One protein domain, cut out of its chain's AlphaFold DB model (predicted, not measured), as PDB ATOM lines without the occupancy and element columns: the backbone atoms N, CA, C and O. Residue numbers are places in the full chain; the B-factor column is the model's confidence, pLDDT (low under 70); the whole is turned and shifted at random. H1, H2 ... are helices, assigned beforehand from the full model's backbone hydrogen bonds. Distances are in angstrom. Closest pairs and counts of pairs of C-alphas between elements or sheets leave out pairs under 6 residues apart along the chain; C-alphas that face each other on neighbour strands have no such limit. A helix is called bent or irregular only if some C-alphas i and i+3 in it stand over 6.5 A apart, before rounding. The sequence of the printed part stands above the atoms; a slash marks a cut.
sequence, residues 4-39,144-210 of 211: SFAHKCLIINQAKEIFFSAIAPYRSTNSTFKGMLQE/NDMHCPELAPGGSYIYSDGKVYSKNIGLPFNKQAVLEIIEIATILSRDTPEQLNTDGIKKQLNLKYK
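AT A GLANCE: This is residues 4 to 39 and 144 to 210 of the 211 residues of an uncharacterized protein of Polynucleobacter sp (UniProt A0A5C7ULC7). A long helix, H1, is crossed near its middle by H3 as an X and crossed again nearer its last residue by H4, while the short H2 folds back at that same end. A long looping stretch with no named element, residues 144 to 174, spreads out around and beyond the other end of H1, and residues 190 to 195, of which 190 belongs to H3 and the rest to the link from H3 to H4, stick out. The printed part has 103 residues with four named helices, in the order H1, H2, H3, H4, and no named strand; the class is all helix. The whole is compact, with a radius of gyration of the C-alphas of 14.6 A, and spans 45 by 33 by 19 A.

HOW THE PARTS SIT: The hub is H1, residues 4 to 26, which touches the three other helices. With its residues 11 to 19 alone it touches H3, residues 175 to 190, at a steep tilt of 57 degrees, opposite ways; the closest C-alphas, of Ala 15 and Ala 185, are 5.1 A apart. With residues 18 to 23 alone H1 touches H4, residues 198 to 208, at a steep tilt of 55 degrees, the same way; the closest C-alphas, of Ala 22 and Lys 202, are 5.4 A apart. With residues 23 to 26 alone H1 touches H2, residues 31 to 39, at a steep tilt of 51 degrees, opposite ways; the closest C-alphas, of Ile 23 and Phe 33, are 6.2 A apart. H2 and H3 only just touch, with 3 pairs of C-alphas within 8 A, the closest those of Met 36 and Ala 177 at 5.3 A; their lines are about perpendicular, at 88 degrees. H3 and H4 are close but not clearly touching, the C-alphas of Ile 184 and Ile 201 being closest at 7.6 A. H2 and H4 are apart. In H4 every O i to N i+4 pair is within hydrogen-bond range; the counts are 17 of 19 in H1, 4 of 5 in H2 and 11 of 12 in H3.

IN THESE COORDINATES: H1 begins at C-alpha 4, (-13.069, -11.281, 90.422), and measures 34.4 A; it is irregular, with C-alphas 22 and 25 lying 7.0 A apart. H2 measures 13.9 A and is irregular too, with C-alphas 36 and 39 lying 7.7 A apart. H3 begins at C-alpha 175, (-13.537, -1.841, 67.250), and measures 23.2 A. H4 measures 15.5 A and ends at C-alpha 208, (3.023, -3.750, 64.280). Residues 157 to 158 pair with residues 164 to 165, antiparallel.

THE WHOLE: The two C-alphas farthest apart, of Thr 29 and Gly 154, are 45.0 A apart. Residues 40 to 143 are not printed, and C-alphas 39 and 144 lie 11.9 A apart across this cut, on the link from H2 to H3. The link from H1 to H2 is tight and that from H3 to H4 is short. The mean pLDDT of the printed part is 86.0, and residues 191 to 197 are under 70.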
ATOM      1  N   SER A   4     -13.365 -10.849  91.790       73.38
ATOM      2  CA  SER A   4     -13.069 -11.281  90.422       73.38
ATOM      3  C   SER A   4     -13.470 -10.249  89.358       73.38
ATOM      4  O   SER A   4     -12.709  -9.993  88.425       73.38
ATOM      5  N   PHE A   5     -14.632  -9.597  89.494       74.56
ATOM      6  CA  PHE A   5     -15.123  -8.648  88.480       74.56
ATOM      7  C   PHE A   5     -14.393  -7.309  88.513       74.56
ATOM      8  O   PHE A   5     -13.982  -6.800  87.466       74.56
ATOM      9  N   ALA A   6     -14.189  -6.764  89.714       76.88
ATOM     10  CA  ALA A   6     -13.415  -5.543  89.901       76.88
ATOM     11  C   ALA A   6     -11.978  -5.728  89.387       76.88
ATOM     12  O   ALA A   6     -11.448  -4.847  88.713       76.88
ATOM     13  N   HIS A   7     -11.388  -6.906  89.617       81.75
ATOM     14  CA  HIS A   7     -10.063  -7.245  89.112       81.75
ATOM     15  C   HIS A   7     -10.011  -7.344  87.578       81.75
ATOM     16  O   HIS A   7      -9.113  -6.782  86.960       81.75
ATOM     17  N   LYS A   8     -11.004  -7.968  86.929       84.88
ATOM     18  CA  LYS A   8     -11.087  -7.997  85.455       84.88
ATOM     19  C   LYS A   8     -11.222  -6.595  84.848       84.88
ATOM     20  O   LYS A   8     -10.539  -6.288  83.874       84.88
ATOM     21  N   CYS A   9     -12.059  -5.733  85.433       87.56
ATOM     22  CA  CYS A   9     -12.181  -4.339  84.989       87.56
ATOM     23  C   CYS A   9     -10.864  -3.576  85.189       87.56
ATOM     24  O   CYS A   9     -10.458  -2.813  84.319       87.56
ATOM     25  N   LEU A  10     -10.159  -3.825  86.299       88.50
ATOM     26  CA  LEU A  10      -8.834  -3.261  86.556       88.50
ATOM     27  C   LEU A  10      -7.819  -3.647  85.475       88.50
ATOM     28  O   LEU A  10      -7.156  -2.760  84.949       88.50
ATOM     29  N   ILE A  11      -7.742  -4.926  85.099       89.25
ATOM     30  CA  ILE A  11      -6.834  -5.392  84.037       89.25
ATOM     31  C   ILE A  11      -7.143  -4.691  82.709       89.25
ATOM     32  O   ILE A  11      -6.233  -4.224  82.026       89.25
ATOM     33  N   ILE A  12      -8.421  -4.576  82.341       92.56
ATOM     34  CA  ILE A  12      -8.818  -3.911  81.092       92.56
ATOM     35  C   ILE A  12      -8.472  -2.417  81.133       92.56
ATOM     36  O   ILE A  12      -7.952  -1.887  80.152       92.56
ATOM     37  N   ASN A  13      -8.701  -1.739  82.260       93.75
ATOM     38  CA  ASN A  13      -8.344  -0.328  82.405       93.75
ATOM     39  C   ASN A  13      -6.824  -0.118  82.366       93.75
ATOM     40  O   ASN A  13      -6.361   0.814  81.716       93.75
ATOM     41  N   GLN A  14      -6.032  -1.023  82.943       91.38
ATOM     42  CA  GLN A  14      -4.572  -1.001  82.800       91.38
ATOM     43  C   GLN A  14      -4.131  -1.205  81.345       91.38
ATOM     44  O   GLN A  14      -3.289  -0.459  80.844       91.38
ATOM     45  N   ALA A  15      -4.728  -2.166  80.636       93.06
ATOM     46  CA  ALA A  15      -4.446  -2.407  79.223       93.06
ATOM     47  C   ALA A  15      -4.777  -1.187  78.351       93.06
ATOM     48  O   ALA A  15      -3.974  -0.796  77.503       93.06
ATOM     49  N   LYS A  16      -5.925  -0.550  78.604       95.00
ATOM     50  CA  LYS A  16      -6.361   0.701  77.972       95.00
ATOM     51  C   LYS A  16      -5.330   1.818  78.157       95.00
ATOM     52  O   LYS A  16      -4.976   2.474  77.183       95.00
ATOM     53  N   GLU A  17      -4.826   2.020  79.374       93.19
ATOM     54  CA  GLU A  17      -3.814   3.049  79.658       93.19
ATOM     55  C   GLU A  17      -2.473   2.757  78.959       93.19
ATOM     56  O   GLU A  17      -1.848   3.656  78.383       93.19
ATOM     57  N   ILE A  18      -2.037   1.492  78.931       91.75
ATOM     58  CA  ILE A  18      -0.835   1.079  78.190       91.75
ATOM     59  C   ILE A  18      -1.013   1.350  76.695       91.75
ATOM     60  O   ILE A  18      -0.147   1.982  76.091       91.75
ATOM     61  N   PHE A  19      -2.135   0.918  76.117       94.44
ATOM     62  CA  PHE A  19      -2.465   1.141  74.711       94.44
ATOM     63  C   PHE A  19      -2.466   2.633  74.371       94.44
ATOM     64  O   PHE A  19      -1.721   3.071  73.495       94.44
ATOM     65  N   PHE A  20      -3.245   3.429  75.108       94.81
ATOM     66  CA  PHE A  20      -3.388   4.861  74.870       94.81
ATOM     67  C   PHE A  20      -2.042   5.588  74.971       94.81
ATOM     68  O   PHE A  20      -1.667   6.312  74.049       94.81
ATOM     69  N   SER A  21      -1.269   5.337  76.033       91.75
ATOM     70  CA  SER A  21       0.054   5.954  76.214       91.75
ATOM     71  C   SER A  21       1.077   5.537  75.151       91.75
ATOM     72  O   SER A  21       2.017   6.287  74.892       91.75
ATOM     73  N   ALA A  22       0.907   4.366  74.526       90.81
ATOM     74  CA  ALA A  22       1.769   3.901  73.443       90.81
ATOM     75  C   ALA A  22       1.497   4.641  72.128       90.81
ATOM     76  O   ALA A  22       2.444   5.022  71.443       90.81
ATOM     77  N   ILE A  23       0.220   4.833  71.775       92.44
ATOM     78  CA  ILE A  23      -0.167   5.287  70.432       92.44
ATOM     79  C   ILE A  23      -0.496   6.780  70.345       92.44
ATOM     80  O   ILE A  23      -0.283   7.386  69.292       92.44
ATOM     81  N   ALA A  24      -0.972   7.402  71.433       92.50
ATOM     82  CA  ALA A  24      -1.363   8.814  71.446       92.50
ATOM     83  C   ALA A  24      -0.244   9.767  70.974       92.50
ATOM     84  O   ALA A  24      -0.545  10.650  70.165       92.50
ATOM     85  N   PRO A  25       1.042   9.578  71.353       89.81
ATOM     86  CA  PRO A  25       2.132  10.433  70.871       89.81
ATOM     87  C   PRO A  25       2.346  10.393  69.350       89.81
ATOM     88  O   PRO A  25       2.827  11.362  68.770       89.81
ATOM     89  N   TYR A  26       1.982   9.287  68.695       89.94
ATOM     90  CA  TYR A  26       2.201   9.062  67.262       89.94
ATOM     91  C   TYR A  26       0.941   9.296  66.418       89.94
ATOM     92  O   TYR A  26       0.956   9.095  65.203       89.94
ATOM     93  N   ARG A  27      -0.157   9.743  67.041       91.44
ATOM     94  CA  ARG A  27      -1.451   9.980  66.385       91.44
ATOM     95  C   ARG A  27      -1.361  10.950  65.206       91.44
ATOM     96  O   ARG A  27      -2.074  10.782  64.223       91.44
ATOM     97  N   SER A  28      -0.518  11.982  65.287       87.06
ATOM     98  CA  SER A  28      -0.370  12.982  64.217       87.06
ATOM     99  C   SER A  28       0.362  12.446  62.983       87.06
ATOM    100  O   SER A  28       0.156  12.967  61.890       87.06
ATOM    101  N   THR A  29       1.185  11.408  63.145       89.25
ATOM    102  CA  THR A  29       2.038  10.845  62.089       89.25
ATOM    103  C   THR A  29       1.564   9.487  61.573       89.25
ATOM    104  O   THR A  29       2.089   9.013  60.574       89.25
ATOM    105  N   ASN A  30       0.591   8.848  62.232       91.31
ATOM    106  CA  ASN A  30       0.079   7.529  61.862       91.31
ATOM    107  C   ASN A  30      -1.452   7.562  61.695       91.31
ATOM    108  O   ASN A  30      -2.195   7.777  62.656       91.31
ATOM    109  N   SER A  31      -1.933   7.327  60.470       91.62
ATOM    110  CA  SER A  31      -3.363   7.358  60.128       91.62
ATOM    111  C   SER A  31      -4.175   6.259  60.818       91.62
ATOM    112  O   SER A  31      -5.331   6.494  61.170       91.62
ATOM    113  N   THR A  32      -3.572   5.095  61.072       93.06
ATOM    114  CA  THR A  32      -4.207   3.998  61.813       93.06
ATOM    115  C   THR A  32      -4.453   4.411  63.261       93.06
ATOM    116  O   THR A  32      -5.573   4.290  63.753       93.06
ATOM    117  N   PHE A  33      -3.446   4.986  63.926       93.44
ATOM    118  CA  PHE A  33      -3.602   5.496  65.292       93.44
ATOM    119  C   PHE A  33      -4.600   6.647  65.371       93.44
ATOM    120  O   PHE A  33      -5.401   6.694  66.302       93.44
ATOM    121  N   LYS A  34      -4.625   7.533  64.370       92.69
ATOM    122  CA  LYS A  34      -5.678   8.547  64.252       92.69
ATOM    123  C   LYS A  34      -7.071   7.914  64.186       92.69
ATOM    124  O   LYS A  34      -7.951   8.333  64.925       92.69
ATOM    125  N   GLY A  35      -7.267   6.892  63.351       94.69
ATOM    126  CA  GLY A  35      -8.547   6.183  63.253       94.69
ATOM    127  C   GLY A  35      -8.958   5.501  64.562       94.69
ATOM    128  O   GLY A  35     -10.123   5.556  64.945       94.69
ATOM    129  N   MET A  36      -8.002   4.900  65.275       95.19
ATOM    130  CA  MET A  36      -8.212   4.260  66.583       95.19
ATOM    131  C   MET A  36      -8.615   5.234  67.692       95.19
ATOM    132  O   MET A  36      -9.375   4.861  68.583       95.19
ATOM    133  N   LEU A  37      -8.106   6.466  67.639       95.31
ATOM    134  CA  LEU A  37      -8.305   7.495  68.661       95.31
ATOM    135  C   LEU A  37      -9.403   8.505  68.311       95.31
ATOM    136  O   LEU A  37      -9.661   9.407  69.102       95.31
ATOM    137  N   GLN A  38     -10.058   8.363  67.157       94.56
ATOM    138  CA  GLN A  38     -11.009   9.349  66.639       94.56
ATOM    139  C   GLN A  38     -12.166   9.643  67.607       94.56
ATOM    140  O   GLN A  38     -12.578  10.791  67.729       94.56
ATOM    141  N   GLU A  39     -12.664   8.633  68.325       94.56
ATOM    142  CA  GLU A  39     -13.754   8.788  69.307       94.56
ATOM    143  C   GLU A  39     -13.362   9.631  70.533       94.56
ATOM    144  O   GLU A  39     -14.228  10.117  71.260       94.56
ATOM    145  N   ASN A 144     -12.012   7.486  79.678       91.62
ATOM    146  CA  ASN A 144     -12.557   7.100  80.980       91.62
ATOM    147  C   ASN A 144     -12.292   5.617  81.275       91.62
ATOM    148  O   ASN A 144     -11.994   4.822  80.379       91.62
ATOM    149  N   ASP A 145     -12.395   5.235  82.543       92.50
ATOM    150  CA  ASP A 145     -12.371   3.830  82.940       92.50
ATOM    151  C   ASP A 145     -13.634   3.101  82.479       92.50
ATOM    152  O   ASP A 145     -14.748   3.626  82.542       92.50
ATOM    153  N   MET A 146     -13.435   1.879  81.991       92.81
ATOM    154  CA  MET A 146     -14.502   0.955  81.653       92.81
ATOM    155  C   MET A 146     -15.058   0.339  82.935       92.81
ATOM    156  O   MET A 146     -14.310  -0.068  83.830       92.81
ATOM    157  N   HIS A 147     -16.382   0.233  82.985       92.50
ATOM    158  CA  HIS A 147     -17.106  -0.436  84.053       92.50
ATOM    159  C   HIS A 147     -18.256  -1.257  83.468       92.50
ATOM    160  O   HIS A 147     -19.079  -0.718  82.739       92.50
ATOM    161  N   CYS A 148     -18.394  -2.527  83.862       90.31
ATOM    162  CA  CYS A 148     -19.560  -3.354  83.506       90.31
ATOM    163  C   CYS A 148     -20.274  -3.923  84.748       90.31
ATOM    164  O   CYS A 148     -20.176  -5.124  85.009       90.31
ATOM    165  N   PRO A 149     -20.963  -3.092  85.557       89.62
ATOM    166  CA  PRO A 149     -21.660  -3.557  86.755       89.62
ATOM    167  C   PRO A 149     -22.753  -4.593  86.500       89.62
ATOM    168  O   PRO A 149     -23.014  -5.403  87.381       89.62
ATOM    169  N   GLU A 150     -23.353  -4.616  85.306       89.06
ATOM    170  CA  GLU A 150     -24.381  -5.605  84.939       89.06
ATOM    171  C   GLU A 150     -23.894  -7.059  85.004       89.06
ATOM    172  O   GLU A 150     -24.693  -7.970  85.203       89.06
ATOM    173  N   LEU A 151     -22.585  -7.278  84.847       85.88
ATOM    174  CA  LEU A 151     -21.981  -8.607  84.926       85.88
ATOM    175  C   LEU A 151     -21.736  -9.041  86.375       85.88
ATOM    176  O   LEU A 151     -21.454 -10.212  86.622       85.88
ATOM    177  N   ALA A 152     -21.828  -8.116  87.334       87.56
ATOM    178  CA  ALA A 152     -21.696  -8.431  88.746       87.56
ATOM    179  C   ALA A 152     -23.016  -9.021  89.290       87.56
ATOM    180  O   ALA A 152     -24.090  -8.524  88.946       87.56
ATOM    181  N   PRO A 153     -22.972  -9.998  90.220       82.75
ATOM    182  CA  PRO A 153     -24.169 -10.665  90.754       82.75
ATOM    183  C   PRO A 153     -25.243  -9.743  91.362       82.75
ATOM    184  O   PRO A 153     -26.397 -10.140  91.471       82.75
ATOM    185  N   GLY A 154     -24.873  -8.526  91.776       84.56
ATOM    186  CA  GLY A 154     -25.783  -7.522  92.344       84.56
ATOM    187  C   GLY A 154     -25.991  -6.285  91.465       84.56
ATOM    188  O   GLY A 154     -26.424  -5.256  91.980       84.56
ATOM    189  N   GLY A 155     -25.592  -6.328  90.188       87.81
ATOM    190  CA  GLY A 155     -25.666  -5.179  89.274       87.81
ATOM    191  C   GLY A 155     -24.792  -3.983  89.682       87.81
ATOM    192  O   GLY A 155     -24.953  -2.884  89.150       87.81
ATOM    193  N   SER A 156     -23.908  -4.159  90.670       90.75
ATOM    194  CA  SER A 156     -23.031  -3.123  91.216       90.75
ATOM    195  C   SER A 156     -21.781  -3.707  91.876       90.75
ATOM    196  O   SER A 156     -21.779  -4.859  92.315       90.75
ATOM    197  N   TYR A 157     -20.706  -2.915  91.940       88.31
ATOM    198  CA  TYR A 157     -19.483  -3.248  92.678       88.31
ATOM    199  C   TYR A 157     -18.732  -1.985  93.136       88.31
ATOM    200  O   TYR A 157     -18.950  -0.896  92.600       88.31
ATOM    201  N   ILE A 158     -17.847  -2.136  94.127       87.38
ATOM    202  CA  ILE A 158     -16.916  -1.088  94.577       87.38
ATOM    203  C   ILE A 158     -15.607  -1.241  93.801       87.38
ATOM    204  O   ILE A 158     -15.042  -2.337  93.769       87.38
ATOM    205  N   TYR A 159     -15.142  -0.173  93.155       86.62
ATOM    206  CA  TYR A 159     -13.892  -0.180  92.393       86.62
ATOM    207  C   TYR A 159     -12.682   0.211  93.259       86.62
ATOM    208  O   TYR A 159     -12.824   0.538  94.436       86.62
ATOM    209  N   SER A 160     -11.472   0.169  92.692       84.19
ATOM    210  CA  SER A 160     -10.222   0.483  93.405       84.19
ATOM    211  C   SER A 160     -10.153   1.921  93.933       84.19
ATOM    212  O   SER A 160      -9.410   2.185  94.874       84.19
ATOM    213  N   ASP A 161     -10.944   2.835  93.369       85.81
ATOM    214  CA  ASP A 161     -11.085   4.217  93.836       85.81
ATOM    215  C   ASP A 161     -12.078   4.375  95.007       85.81
ATOM    216  O   ASP A 161     -12.328   5.490  95.468       85.81
ATOM    217  N   GLY A 162     -12.665   3.272  95.482       85.94
ATOM    218  CA  GLY A 162     -13.635   3.243  96.573       85.94
ATOM    219  C   GLY A 162     -15.057   3.649  96.177       85.94
ATOM    220  O   GLY A 162     -15.938   3.649  97.039       85.94
ATOM    221  N   LYS A 163     -15.325   3.976  94.905       90.50
ATOM    222  CA  LYS A 163     -16.674   4.342  94.448       90.50
ATOM    223  C   LYS A 163     -17.502   3.118  94.079       90.50
ATOM    224  O   LYS A 163     -16.987   2.110  93.597       90.50
ATOM    225  N   VAL A 164     -18.816   3.241  94.271       90.69
ATOM    226  CA  VAL A 164     -19.806   2.253  93.827       90.69
ATOM    227  C   VAL A 164     -20.211   2.561  92.391       90.69
ATOM    228  O   VAL A 164     -20.705   3.650  92.098       90.69
ATOM    229  N   TYR A 165     -20.061   1.576  91.515       90.19
ATOM    230  CA  TYR A 165     -20.502   1.652  90.129       90.19
ATOM    231  C   TYR A 165     -21.743   0.789  89.930       90.19
ATOM    232  O   TYR A 165     -21.750  -0.383  90.295       90.19
ATOM    233  N   SER A 166     -22.786   1.376  89.341       91.88
ATOM    234  CA  SER A 166     -24.083   0.731  89.065       91.88
ATOM    235  C   SER A 166     -24.569   0.919  87.623       91.88
ATOM    236  O   SER A 166     -25.661   0.486  87.269       91.88
ATOM    237  N   LYS A 167     -23.773   1.584  86.780       93.06
ATOM    238  CA  LYS A 167     -24.052   1.791  85.356       93.06
ATOM    239  C   LYS A 167     -22.864   1.338  84.527       93.06
ATOM    240  O   LYS A 167     -21.721   1.570  84.923       93.06
ATOM    241  N   ASN A 168     -23.146   0.733  83.378       91.38
ATOM    242  CA  ASN A 168     -22.098   0.369  82.439       91.38
ATOM    243  C   ASN A 168     -21.480   1.628  81.826       91.38
ATOM    244  O   ASN A 168     -22.185   2.563  81.442       91.38
ATOM    245  N   ILE A 169     -20.161   1.621  81.715       92.31
ATOM    246  CA  ILE A 169     -19.347   2.622  81.040       92.31
ATOM    247  C   ILE A 169     -18.456   1.832  80.084       92.31
ATOM    248  O   ILE A 169     -17.620   1.051  80.525       92.31
ATOM    249  N   GLY A 170     -18.689   1.979  78.782       89.19
ATOM    250  CA  GLY A 170     -17.933   1.266  77.752       89.19
ATOM    251  C   GLY A 170     -16.553   1.872  77.486       89.19
ATOM    252  O   GLY A 170     -16.206   2.933  78.005       89.19
ATOM    253  N   LEU A 171     -15.783   1.202  76.628       90.50
ATOM    254  CA  LEU A 171     -14.539   1.743  76.082       90.50
ATOM    255  C   LEU A 171     -14.858   2.751  74.958       90.50
ATOM    256  O   LEU A 171     -15.537   2.368  74.008       90.50
ATOM    257  N   PRO A 172     -14.375   4.006  75.033       90.44
ATOM    258  CA  PRO A 172     -14.580   5.033  74.003       90.44
ATOM    259  C   PRO A 172     -13.566   4.877  72.857       90.44
ATOM    260  O   PRO A 172     -12.738   5.755  72.609       90.44
ATOM    261  N   PHE A 173     -13.549   3.699  72.247       93.69
ATOM    262  CA  PHE A 173     -12.596   3.328  71.215       93.69
ATOM    263  C   PHE A 173     -13.303   2.573  70.101       93.69
ATOM    264  O   PHE A 173     -14.192   1.753  70.348       93.69
ATOM    265  N   ASN A 174     -12.801   2.748  68.880       92.94
ATOM    266  CA  ASN A 174     -13.296   1.971  67.760       92.94
ATOM    267  C   ASN A 174     -13.001   0.466  67.950       92.94
ATOM    268  O   ASN A 174     -12.144   0.052  68.739       92.94
ATOM    269  N   LYS A 175     -13.671  -0.377  67.161       93.75
ATOM    270  CA  LYS A 175     -13.537  -1.841  67.250       93.75
ATOM    271  C   LYS A 175     -12.087  -2.333  67.146       93.75
ATOM    272  O   LYS A 175     -11.729  -3.294  67.817       93.75
ATOM    273  N   GLN A 176     -11.268  -1.708  66.303       94.25
ATOM    274  CA  GLN A 176      -9.881  -2.123  66.109       94.25
ATOM    275  C   GLN A 176      -9.047  -1.862  67.368       94.25
ATOM    276  O   GLN A 176      -8.357  -2.760  67.833       94.25
ATOM    277  N   ALA A 177      -9.168  -0.675  67.960       94.56
ATOM    278  CA  ALA A 177      -8.513  -0.332  69.216       94.56
ATOM    279  C   ALA A 177      -8.976  -1.228  70.374       94.56
ATOM    280  O   ALA A 177      -8.155  -1.673  71.170       94.56
ATOM    281  N   VAL A 178     -10.267  -1.569  70.437       94.88
ATOM    282  CA  VAL A 178     -10.788  -2.506  71.448       94.88
ATOM    283  C   VAL A 178     -10.124  -3.885  71.345       94.88
ATOM    284  O   VAL A 178      -9.792  -4.468  72.374       94.88
ATOM    285  N   LEU A 179      -9.887  -4.403  70.135       94.19
ATOM    286  CA  LEU A 179      -9.199  -5.688  69.952       94.19
ATOM    287  C   LEU A 179      -7.753  -5.648  70.468       94.19
ATOM    288  O   LEU A 179      -7.341  -6.570  71.169       94.19
ATOM    289  N   GLU A 180      -7.018  -4.569  70.191       93.62
ATOM    290  CA  GLU A 180      -5.653  -4.383  70.704       93.62
ATOM    291  C   GLU A 180      -5.635  -4.288  72.240       93.62
ATOM    292  O   GLU A 180      -4.799  -4.904  72.899       93.62
ATOM    293  N   ILE A 181      -6.597  -3.574  72.834       94.69
ATOM    294  CA  ILE A 181      -6.741  -3.481  74.294       94.69
ATOM    295  C   ILE A 181      -7.010  -4.864  74.906       94.69
ATOM    296  O   ILE A 181      -6.433  -5.193  75.941       94.69
ATOM    297  N   ILE A 182      -7.848  -5.694  74.277       93.19
ATOM    298  CA  ILE A 182      -8.126  -7.065  74.737       93.19
ATOM    299  C   ILE A 182      -6.878  -7.953  74.635       93.19
ATOM    300  O   ILE A 182      -6.624  -8.759  75.535       93.19
ATOM    301  N   GLU A 183      -6.086  -7.814  73.571       91.00
ATOM    302  CA  GLU A 183      -4.825  -8.544  73.406       91.00
ATOM    303  C   GLU A 183      -3.850  -8.205  74.544       91.00
ATOM    304  O   GLU A 183      -3.356  -9.104  75.229       91.00
ATOM    305  N   ILE A 184      -3.676  -6.912  74.841       91.38
ATOM    306  CA  ILE A 184      -2.856  -6.441  75.966       91.38
ATOM    307  C   ILE A 184      -3.413  -6.962  77.295       91.38
ATOM    308  O   ILE A 184      -2.661  -7.508  78.098       91.38
ATOM    309  N   ALA A 185      -4.725  -6.863  77.524       91.25
ATOM    310  CA  ALA A 185      -5.366  -7.359  78.744       91.25
ATOM    311  C   ALA A 185      -5.147  -8.868  78.944       91.25
ATOM    312  O   ALA A 185      -4.947  -9.326  80.068       91.25
ATOM    313  N   THR A 186      -5.138  -9.643  77.857       89.00
ATOM    314  CA  THR A 186      -4.868 -11.086  77.901       89.00
ATOM    315  C   THR A 186      -3.437 -11.365  78.353       89.00
ATOM    316  O   THR A 186      -3.230 -12.267  79.164       89.00
ATOM    317  N   ILE A 187      -2.460 -10.581  77.888       85.94
ATOM    318  CA  ILE A 187      -1.064 -10.668  78.346       85.94
ATOM    319  C   ILE A 187      -0.981 -10.319  79.837       85.94
ATOM    320  O   ILE A 187      -0.496 -11.127  80.627       85.94
ATOM    321  N   LEU A 188      -1.565  -9.183  80.243       85.25
ATOM    322  CA  LEU A 188      -1.587  -8.742  81.645       85.25
ATOM    323  C   LEU A 188      -2.222  -9.772  82.589       85.25
ATOM    324  O   LEU A 188      -1.823  -9.875  83.740       85.25
ATOM    325  N   SER A 189      -3.214 -10.531  82.117       84.12
ATOM    326  CA  SER A 189      -3.887 -11.555  82.925       84.12
ATOM    327  C   SER A 189      -3.060 -12.826  83.158       84.12
ATOM    328  O   SER A 189      -3.408 -13.620  84.031       84.12
ATOM    329  N   ARG A 190      -2.009 -13.051  82.357       76.31
ATOM    330  CA  ARG A 190      -1.148 -14.244  82.411       76.31
ATOM    331  C   ARG A 190       0.137 -14.005  83.197       76.31
ATOM    332  O   ARG A 190       0.645 -14.947  83.800       76.31
ATOM    333  N   ASP A 191       0.635 -12.774  83.188       64.75
ATOM    334  CA  ASP A 191       1.878 -12.401  83.853       64.75
ATOM    335  C   ASP A 191       1.641 -12.041  85.329       64.75
ATOM    336  O   ASP A 191       0.630 -11.445  85.704       64.75
ATOM    337  N   THR A 192       2.605 -12.374  86.191       55.62
ATOM    338  CA  THR A 192       2.660 -11.801  87.545       55.62
ATOM    339  C   THR A 192       3.165 -10.352  87.463       55.62
ATOM    340  O   THR A 192       3.950 -10.041  86.566       55.62
ATOM    341  N   PRO A 193       2.767  -9.438  88.375       55.41
ATOM    342  CA  PRO A 193       3.127  -8.014  88.297       55.41
ATOM    343  C   PRO A 193       4.632  -7.729  88.156       55.41
ATOM    344  O   PRO A 193       5.020  -6.718  87.580       55.41
ATOM    345  N   GLU A 194       5.479  -8.637  88.644       49.47
ATOM    346  CA  GLU A 194       6.945  -8.559  88.605       49.47
ATOM    347  C   GLU A 194       7.548  -8.877  87.219       49.47
ATOM    348  O   GLU A 194       8.717  -8.585  86.979       49.47
ATOM    349  N   GLN A 195       6.763  -9.437  86.289       54.09
ATOM    350  CA  GLN A 195       7.190  -9.825  84.934       54.09
ATOM    351  C   GLN A 195       6.629  -8.917  83.827       54.09
ATOM    352  O   GLN A 195       6.923  -9.124  82.648       54.09
ATOM    353  N   LEU A 196       5.849  -7.893  84.187       59.31
ATOM    354  CA  LEU A 196       5.174  -7.012  83.237       59.31
ATOM    355  C   LEU A 196       6.162  -6.131  82.462       59.31
ATOM    356  O   LEU A 196       6.522  -5.031  82.876       59.31
ATOM    357  N   ASN A 197       6.562  -6.591  81.277       68.81
ATOM    358  CA  ASN A 197       7.375  -5.820  80.341       68.81
ATOM    359  C   ASN A 197       6.505  -4.839  79.533       68.81
ATOM    360  O   ASN A 197       6.296  -5.003  78.326       68.81
ATOM    361  N   THR A 198       5.993  -3.802  80.198       70.94
ATOM    362  CA  THR A 198       5.172  -2.754  79.567       70.94
ATOM    363  C   THR A 198       5.885  -2.084  78.392       70.94
ATOM    364  O   THR A 198       5.251  -1.757  77.389       70.94
ATOM    365  N   ASP A 199       7.205  -1.928  78.476       72.75
ATOM    366  CA  ASP A 199       8.018  -1.338  77.409       72.75
ATOM    367  C   ASP A 199       8.115  -2.261  76.186       72.75
ATOM    368  O   ASP A 199       8.072  -1.798  75.043       72.75
ATOM    369  N   GLY A 200       8.167  -3.576  76.409       73.19
ATOM    370  CA  GLY A 200       8.082  -4.596  75.368       73.19
ATOM    371  C   GLY A 200       6.756  -4.545  74.611       73.19
ATOM    372  O   GLY A 200       6.765  -4.535  73.381       73.19
ATOM    373  N   ILE A 201       5.634  -4.422  75.328       77.56
ATOM    374  CA  ILE A 201       4.293  -4.296  74.728       77.56
ATOM    375  C   ILE A 201       4.202  -3.017  73.884       77.56
ATOM    376  O   ILE A 201       3.810  -3.062  72.716       77.56
ATOM    377  N   LYS A 202       4.649  -1.877  74.428       74.88
ATOM    378  CA  LYS A 202       4.691  -0.600  73.692       74.88
ATOM    379  C   LYS A 202       5.535  -0.705  72.420       74.88
ATOM    380  O   LYS A 202       5.138  -0.221  71.360       74.88
ATOM    381  N   LYS A 203       6.692  -1.366  72.499       76.56
ATOM    382  CA  LYS A 203       7.572  -1.592  71.348       76.56
ATOM    383  C   LYS A 203       6.917  -2.484  70.291       76.56
ATOM    384  O   LYS A 203       7.051  -2.188  69.107       76.56
ATOM    385  N   GLN A 204       6.209  -3.540  70.692       79.12
ATOM    386  CA  GLN A 204       5.493  -4.429  69.771       79.12
ATOM    387  C   GLN A 204       4.369  -3.705  69.027       79.12
ATOM    388  O   GLN A 204       4.301  -3.823  67.805       79.12
ATOM    389  N   LEU A 205       3.562  -2.893  69.717       76.62
ATOM    390  CA  LEU A 205       2.537  -2.059  69.074       76.62
ATOM    391  C   LEU A 205       3.159  -1.128  68.027       76.62
ATOM    392  O   LEU A 205       2.727  -1.096  66.877       76.62
ATOM    393  N   ASN A 206       4.240  -0.434  68.380       72.31
ATOM    394  CA  ASN A 206       4.927   0.458  67.446       72.31
ATOM    395  C   ASN A 206       5.559  -0.277  66.252       72.31
ATOM    396  O   ASN A 206       5.658   0.295  65.170       72.31
ATOM    397  N   LEU A 207       5.995  -1.530  66.423       76.50
ATOM    398  CA  LEU A 207       6.488  -2.365  65.323       76.50
ATOM    399  C   LEU A 207       5.349  -2.854  64.418       76.50
ATOM    400  O   LEU A 207       5.505  -2.843  63.200       76.50
ATOM    401  N   LYS A 208       4.206  -3.244  64.996       81.56
ATOM    402  CA  LYS A 208       3.023  -3.750  64.280       81.56
ATOM    403  C   LYS A 208       2.457  -2.724  63.294       81.56
ATOM    404  O   LYS A 208       2.005  -3.103  62.220       81.56
ATOM    405  N   TYR A 209       2.538  -1.435  63.631       78.25
ATOM    406  CA  TYR A 209       1.983  -0.333  62.832       78.25
ATOM    407  C   TYR A 209       3.042   0.562  62.177       78.25
ATOM    408  O   TYR A 209       2.765   1.719  61.865       78.25
ATOM    409  N   LYS A 210       4.260   0.050  61.976       70.38
ATOM    410  CA  LYS A 210       5.380   0.812  61.403       70.38
ATOM    411  C   LYS A 210       5.367   0.934  59.869       70.38
ATOM    412  O   LYS A 210       6.369   1.382  59.315       70.38
TER     413      LYS A 210